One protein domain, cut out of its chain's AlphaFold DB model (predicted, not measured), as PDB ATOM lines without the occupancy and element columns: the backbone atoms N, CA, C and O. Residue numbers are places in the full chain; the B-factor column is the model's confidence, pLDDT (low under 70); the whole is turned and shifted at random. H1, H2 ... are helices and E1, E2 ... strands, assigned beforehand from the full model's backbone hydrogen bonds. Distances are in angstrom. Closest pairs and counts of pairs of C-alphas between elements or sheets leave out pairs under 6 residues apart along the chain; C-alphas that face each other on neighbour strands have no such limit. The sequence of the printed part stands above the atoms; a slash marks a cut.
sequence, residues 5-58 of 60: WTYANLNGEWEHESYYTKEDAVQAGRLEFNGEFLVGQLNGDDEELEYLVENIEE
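AT A GLANCE: This is residues 5 to 58 of the 60 residues of an uncharacterized protein of Sporosarcina globispora (UniProt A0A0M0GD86). A small, strongly twisted sheet of three strands has one helix, H1, covering one face; the long hairpin of E2 and E3 makes the longest axis, with short E1 beside E2 and H1 over the end away from the hairpin's turn. A long loop, residues 9 to 21, leads from E1 to H1. The printed part has 54 residues, with one named helix and three named strands, in the order E1, H1, E2, E3; the antiparallel sheet runs E1 E2 E3, and the class is mixed, helices and strands, in two layers, a helix on one face of a sheet. The whole is compact, with a radius of gyration of the C-alphas of 10.4 A, and only just elongated, spanning 33 by 22 by 16 A.

HOW THE PARTS SIT: Start at edge strand E1, residues 5 to 8, and look for its antiparallel neighbour E2, residues 37 to 45, at 131 degrees: N 6 and O 40 are 2.8 A apart, within hydrogen-bond range. On E2's other side find E3, residues 48 to 57, its hairpin partner, antiparallel at 154 degrees, with N 43 and O 50 at 3.0 A. H1, residues 22 to 32, is on the sheet at a height of 7.5 A, over E1 and E2, along the strands at 23 degrees to E1 on the local plane. The closest C-alphas of E1 and H1 are those of Thr 6 and Ala 25, 5.2 A apart. In H1 every O i to N i+4 pair is within hydrogen-bond range.

IN THESE COORDINATES: Find C-alpha 5 at (73.355, 101.616, 50.282), where E1 begins. H1 runs 15.5 A from C-alpha 22 at (73.478, 98.886, 55.132). E2 covers 25.0 A; E3 covers 25.1 A, bends by 58 degrees at residue 54 and ends at (79.465, 89.674, 52.717).

THE WHOLE: The C-alphas farthest apart, Asn 34 and Asp 46, are 33.4 A apart. The printed part has no cut; the link from E1 to H1 is long. Look for pLDDT under 70 at residues 15 to 16 and 43 to 51.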
ATOM      1  N   TRP A   5      72.644 102.898  50.285       86.81
ATOM      2  CA  TRP A   5      73.355 101.616  50.282       86.81
ATOM      3  C   TRP A   5      72.871 100.730  49.143       86.81
ATOM      4  O   TRP A   5      71.733 100.835  48.711       86.81
ATOM      5  N   THR A   6      73.716  99.834  48.664       89.00
ATOM      6  CA  THR A   6      73.385  98.895  47.590       89.00
ATOM      7  C   THR A   6      74.280  97.662  47.687       89.00
ATOM      8  O   THR A   6      75.196  97.603  48.516       89.00
ATOM      9  N   TYR A   7      74.016  96.663  46.857       88.25
ATOM     10  CA  TYR A   7      74.797  95.445  46.769       88.25
ATOM     11  C   TYR A   7      75.038  95.058  45.303       88.25
ATOM     12  O   TYR A   7      74.345  95.510  44.393       88.25
ATOM     13  N   ALA A   8      76.050  94.227  45.073       86.50
ATOM     14  CA  ALA A   8      76.390  93.712  43.752       86.50
ATOM     15  C   ALA A   8      76.845  92.261  43.829       86.50
ATOM     16  O   ALA A   8      77.367  91.801  44.849       86.50
ATOM     17  N   ASN A   9      76.734  91.557  42.705       83.81
ATOM     18  CA  ASN A   9      77.445  90.296  42.544       83.81
ATOM     19  C   ASN A   9      78.974  90.529  42.562       83.81
ATOM     20  O   ASN A   9      79.463  91.646  42.381       83.81
ATOM     21  N   LEU A  10      79.759  89.461  42.732       82.19
ATOM     22  CA  LEU A  10      81.228  89.554  42.735       82.19
ATOM     23  C   LEU A  10      81.840  90.045  41.409       82.19
ATOM     24  O   LEU A  10      83.022  90.382  41.373       82.19
ATOM     25  N   ASN A  11      81.062  90.093  40.323       81.94
ATOM     26  CA  ASN A  11      81.511  90.652  39.047       81.94
ATOM     27  C   ASN A  11      81.379  92.185  39.001       81.94
ATOM     28  O   ASN A  11      81.798  92.792  38.016       81.94
ATOM     29  N   GLY A  12      80.836  92.814  40.050       71.12
ATOM     30  CA  GLY A  12      80.667  94.264  40.141       71.12
ATOM     31  C   GLY A  12      79.476  94.798  39.347       71.12
ATOM     32  O   GLY A  12      79.438  95.988  39.040       71.12
ATOM     33  N   GLU A  13      78.518  93.940  38.993       78.44
ATOM     34  CA  GLU A  13      77.245  94.376  38.421       78.44
ATOM     35  C   GLU A  13      76.332  94.822  39.568       78.44
ATOM     36  O   GLU A  13      75.821  93.998  40.330       78.44
ATOM     37  N   TRP A  14      76.202  96.140  39.725       70.56
ATOM     38  CA  TRP A  14      75.376  96.766  40.755       70.56
ATOM     39  C   TRP A  14      73.911  96.793  40.334       70.56
ATOM     40  O   TRP A  14      73.562  97.341  39.282       70.56
ATOM     41  N   GLU A  15      73.051  96.240  41.183       65.50
ATOM     42  CA  GLU A  15      71.607  96.398  41.052       65.50
ATOM     43  C   GLU A  15      71.235  97.846  41.418       65.50
ATOM     44  O   GLU A  15      71.724  98.417  42.394       65.50
ATOM     45  N   HIS A  16      70.377  98.476  40.614       62.16
ATOM     46  CA  HIS A  16      69.997  99.892  40.759       62.16
ATOM     47  C   HIS A  16      69.029 100.155  41.930       62.16
ATOM     48  O   HIS A  16      68.342 101.177  41.945       62.16
ATOM     49  N   GLU A  17      68.935  99.244  42.898       72.00
ATOM     50  CA  GLU A  17      68.110  99.444  44.082       72.00
ATOM     51  C   GLU A  17      68.949 100.062  45.204       72.00
ATOM     52  O   GLU A  17      69.935  99.487  45.678       72.00
ATOM     53  N   SER A  18      68.568 101.278  45.593       80.44
ATOM     54  CA  SER A  18      69.137 101.992  46.727       80.44
ATOM     55  C   SER A  18      68.352 101.718  48.009       80.44
ATOM     56  O   SER A  18      67.129 101.840  48.069       80.44
ATOM     57  N   TYR A  19      69.083 101.418  49.077       86.06
ATOM     58  CA  TYR A  19      68.570 101.144  50.412       86.06
ATOM     59  C   TYR A  19      68.980 102.245  51.390       86.06
ATOM     60  O   TYR A  19      70.076 102.800  51.330       86.06
ATOM     61  N   TYR A  20      68.108 102.553  52.350       82.62
ATOM     62  CA  TYR A  20      68.381 103.604  53.334       82.62
ATOM     63  C   TYR A  20      69.429 103.181  54.378       82.62
ATOM     64  O   TYR A  20      70.096 104.029  54.976       82.62
ATOM     65  N   THR A  21      69.591 101.873  54.607       87.38
ATOM     66  CA  THR A  21      70.549 101.323  55.570       87.38
ATOM     67  C   THR A  21      71.391 100.205  54.959       87.38
ATOM     68  O   THR A  21      70.947  99.493  54.058       87.38
ATOM     69  N   LYS A  22      72.604 100.013  55.496       86.88
ATOM     70  CA  LYS A  22      73.478  98.886  55.132       86.88
ATOM     71  C   LYS A  22      72.805  97.537  55.395       86.88
ATOM     72  O   LYS A  22      72.982  96.611  54.617       86.88
ATOM     73  N   GLU A  23      72.054  97.420  56.490       88.75
ATOM     74  CA  GLU A  23      71.416  96.161  56.884       88.75
ATOM     75  C   GLU A  23      70.360  95.719  55.868       88.75
ATOM     76  O   GLU A  23      70.322  94.543  55.513       88.75
ATOM     77  N   ASP A  24      69.577  96.658  55.334       89.88
ATOM     78  CA  ASP A  24      68.592  96.364  54.289       89.88
ATOM     79  C   ASP A  24      69.275  95.884  52.997       89.88
ATOM     80  O   ASP A  24      68.865  94.873  52.428       89.88
ATOM     81  N   ALA A  25      70.368  96.541  52.583       89.06
ATOM     82  CA  ALA A  25      71.154  96.121  51.419       89.06
ATOM     83  C   ALA A  25      71.764  94.718  51.606       89.06
ATOM     84  O   ALA A  25      71.753  93.902  50.687       89.06
ATOM     85  N   VAL A  26      72.250  94.406  52.812       89.56
ATOM     86  CA  VAL A  26      72.761  93.070  53.156       89.56
ATOM     87  C   VAL A  26      71.642  92.027  53.110       89.56
ATOM     88  O   VAL A  26      71.837  90.944  52.562       89.56
ATOM     89  N   GLN A  27      70.470  92.318  53.684       90.56
ATOM     90  CA  GLN A  27      69.342  91.383  53.673       90.56
ATOM     91  C   GLN A  27      68.845  91.113  52.251       90.56
ATOM     92  O   GLN A  27      68.584  89.958  51.922       90.56
ATOM     93  N   ALA A  28      68.763  92.141  51.408       88.88
ATOM     94  CA  ALA A  28      68.386  91.988  50.011       88.88
ATOM     95  C   ALA A  28      69.415  91.155  49.227       88.88
ATOM     96  O   ALA A  28      69.040  90.155  48.614       88.88
ATOM     97  N   GLY A  29      70.712  91.455  49.363       88.75
ATOM     98  CA  GLY A  29      71.778  90.659  48.747       88.75
ATOM     99  C   GLY A  29      71.752  89.183  49.165       88.75
ATOM    100  O   GLY A  29      71.927  88.306  48.324       88.75
ATOM    101  N   ARG A  30      71.429  88.881  50.433       89.88
ATOM    102  CA  ARG A  30      71.252  87.499  50.932       89.88
ATOM    103  C   ARG A  30      70.036  86.775  50.357       89.88
ATOM    104  O   ARG A  30      70.023  85.548  50.334       89.88
ATOM    105  N   LEU A  31      68.987  87.504  49.977       88.69
ATOM    106  CA  LEU A  31      67.797  86.916  49.359       88.69
ATOM    107  C   LEU A  31      68.031  86.596  47.880       88.69
ATOM    108  O   LEU A  31      67.437  85.648  47.365       88.69
ATOM    109  N   GLU A  32      68.876  87.378  47.214       87.06
ATOM    110  CA  GLU A  32      69.129  87.255  45.782       87.06
ATOM    111  C   GLU A  32      70.307  86.327  45.453       87.06
ATOM    112  O   GLU A  32      70.216  85.492  44.546       87.06
ATOM    113  N   PHE A  33      71.395  86.408  46.219       83.88
ATOM    114  CA  PHE A  33      72.597  85.612  46.000       83.88
ATOM    115  C   PHE A  33      72.678  84.427  46.964       83.88
ATOM    116  O   PHE A  33      72.527  84.562  48.171       83.88
ATOM    117  N   ASN A  34      72.990  83.241  46.432       80.00
ATOM    118  CA  ASN A  34      73.252  82.027  47.220       80.00
ATOM    119  C   ASN A  34      74.745  81.882  47.594       80.00
ATOM    120  O   ASN A  34      75.264  80.768  47.654       80.00
ATOM    121  N   GLY A  35      75.462  82.995  47.756       81.38
ATOM    122  CA  GLY A  35      76.906  83.022  47.980       81.38
ATOM    123  C   GLY A  35      77.402  84.421  48.329       81.38
ATOM    124  O   GLY A  35      76.620  85.267  48.749       81.38
ATOM    125  N   GLU A  36      78.699  84.655  48.162       87.50
ATOM    126  CA  GLU A  36      79.311  85.946  48.474       87.50
ATOM    127  C   GLU A  36      78.790  87.068  47.566       87.50
ATOM    128  O   GLU A  36      78.562  86.872  46.366       87.50
ATOM    129  N   PHE A  37      78.649  88.263  48.132       89.06
ATOM    130  CA  PHE A  37      78.247  89.461  47.404       89.06
ATOM    131  C   PHE A  37      78.930  90.707  47.977       89.06
ATOM    132  O   PHE A  37      79.428  90.718  49.103       89.06
ATOM    133  N   LEU A  38      78.993  91.765  47.175       88.62
ATOM    134  CA  LEU A  38      79.558  93.050  47.572       88.62
ATOM    135  C   LEU A  38      78.462  93.925  48.163       88.62
ATOM    136  O   LEU A  38      77.344  93.935  47.658       88.62
ATOM    137  N   VAL A  39      78.799  94.714  49.178       88.12
ATOM    138  CA  VAL A  39      77.939  95.781  49.695       88.12
ATOM    139  C   VAL A  39      78.683  97.096  49.591       88.12
ATOM    140  O   VAL A  39      79.849  97.207  49.983       88.12
ATOM    141  N   GLY A  40      78.002  98.103  49.062       86.62
ATOM    142  CA  GLY A  40      78.579  99.416  48.853       86.62
ATOM    143  C   GLY A  40      77.608 100.549  49.115       86.62
ATOM    144  O   GLY A  40      76.422 100.341  49.371       86.62
ATOM    145  N   GLN A  41      78.146 101.758  49.063       83.19
ATOM    146  CA  GLN A  41      77.386 102.992  49.168       83.19
ATOM    147  C   GLN A  41      77.414 103.722  47.823       83.19
ATOM    148  O   GLN A  41      78.483 103.930  47.246       83.19
ATOM    149  N   LEU A  42      76.233 104.096  47.342       75.94
ATOM    150  CA  LEU A  42      76.005 105.018  46.240       75.94
ATOM    151  C   LEU A  42      76.302 106.432  46.731       75.94
ATOM    152  O   LEU A  42      75.566 107.003  47.545       75.94
ATOM    153  N   ASN A  43      77.379 107.003  46.209       69.31
ATOM    154  CA  ASN A  43      77.635 108.427  46.303       69.31
ATOM    155  C   ASN A  43      77.259 109.044  44.957       69.31
ATOM    156  O   ASN A  43      77.902 108.782  43.944       69.31
ATOM    157  N   GLY A  44      76.174 109.815  44.946       57.78
ATOM    158  CA  GLY A  44      75.756 110.586  43.783       57.78
ATOM    159  C   GLY A  44      75.984 112.068  44.036       57.78
ATOM    160  O   GLY A  44      75.266 112.660  44.839       57.78
ATOM    161  N   ASP A  45      76.947 112.659  43.333       53.44
ATOM    162  CA  ASP A  45      76.878 114.072  42.957       53.44
ATOM    163  C   ASP A  45      76.475 114.097  41.476       53.44
ATOM    164  O   ASP A  45      77.296 113.794  40.620       53.44
ATOM    165  N   ASP A  46      75.179 114.356  41.244       50.47
ATOM    166  CA  ASP A  46      74.371 114.637  40.031       50.47
ATOM    167  C   ASP A  46      74.753 114.115  38.615       50.47
ATOM    168  O   ASP A  46      73.886 114.125  37.742       50.47
ATOM    169  N   GLU A  47      75.958 113.619  38.328       52.81
ATOM    170  CA  GLU A  47      76.380 113.212  36.976       52.81
ATOM    171  C   GLU A  47      77.134 111.868  36.915       52.81
ATOM    172  O   GLU A  47      77.125 111.233  35.859       52.81
ATOM    173  N   GLU A  48      77.703 111.370  38.021       56.47
ATOM    174  CA  GLU A  48      78.369 110.057  38.074       56.47
ATOM    175  C   GLU A  48      77.987 109.302  39.360       56.47
ATOM    176  O   GLU A  48      78.144 109.809  40.469       56.47
ATOM    177  N   LEU A  49      77.448 108.084  39.214       59.19
ATOM    178  CA  LEU A  49      77.221 107.181  40.345       59.19
ATOM    179  C   LEU A  49      78.550 106.511  40.696       59.19
ATOM    180  O   LEU A  49      79.018 105.633  39.967       59.19
ATOM    181  N   GLU A  50      79.151 106.912  41.813       65.50
ATOM    182  CA  GLU A  50      80.318 106.233  42.361       65.50
ATOM    183  C   GLU A  50      79.878 105.212  43.413       65.50
ATOM    184  O   GLU A  50      79.215 105.543  44.399       65.50
ATOM    185  N   TYR A  51      80.277 103.956  43.210       66.56
ATOM    186  CA  TYR A  51      80.051 102.880  44.166       66.56
ATOM    187  C   TYR A  51      81.307 102.675  45.004       66.56
ATOM    188  O   TYR A  51      82.334 102.204  44.507       66.56
ATOM    189  N   LEU A  52      81.225 102.995  46.293       72.69
ATOM    190  CA  LEU A  52      82.269 102.631  47.242       72.69
ATOM    191  C   LEU A  52      81.953 101.246  47.805       72.69
ATOM    192  O   LEU A  52      80.995 101.100  48.562       72.69
ATOM    193  N   VAL A  53      82.752 100.235  47.454       72.38
ATOM    194  CA  VAL A  53      82.667  98.918  48.103       72.38
ATOM    195  C   VAL A  53      83.156  99.063  49.540       72.38
ATOM    196  O   VAL A  53      84.326  99.354  49.780       72.38
ATOM    197  N   GLU A  54      82.256  98.843  50.490       74.31
ATOM    198  CA  GLU A  54      82.548  98.922  51.921       74.31
ATOM    199  C   GLU A  54      82.881  97.545  52.498       74.31
ATOM    200  O   GLU A  54      83.686  97.444  53.423       74.31
ATOM    201  N   ASN A  55      82.245  96.483  51.990       78.56
ATOM    202  CA  ASN A  55      82.430  95.135  52.515       78.56
ATOM    203  C   ASN A  55      82.133  94.049  51.471       78.56
ATOM    204  O   ASN A  55      81.334  94.262  50.558       78.56
ATOM    205  N   ILE A  56      82.740  92.877  51.659       77.75
ATOM    206  CA  ILE A  56      82.301  91.620  51.041       77.75
ATOM    207  C   ILE A  56      81.528  90.859  52.116       77.75
ATOM    208  O   ILE A  56      82.042  90.670  53.219       77.75
ATOM    209  N   GLU A  57      80.291  90.480  51.823       84.06
ATOM    210  CA  GLU A  57      79.465  89.674  52.717       84.06
ATOM    211  C   GLU A  57      79.546  88.206  52.297       84.06
ATOM    212  O   GLU A  57      79.284  87.865  51.142       84.06
ATOM    213  N   GLU A  58      79.885  87.338  53.250       74.69
ATOM    214  CA  GLU A  58      79.870  85.883  53.092       74.69
ATOM    215  C   GLU A  58      78.580  85.324  53.716       74.69
ATOM    216  O   GLU A  58      78.163  85.746  54.800       74.69
TER     217      GLU A  58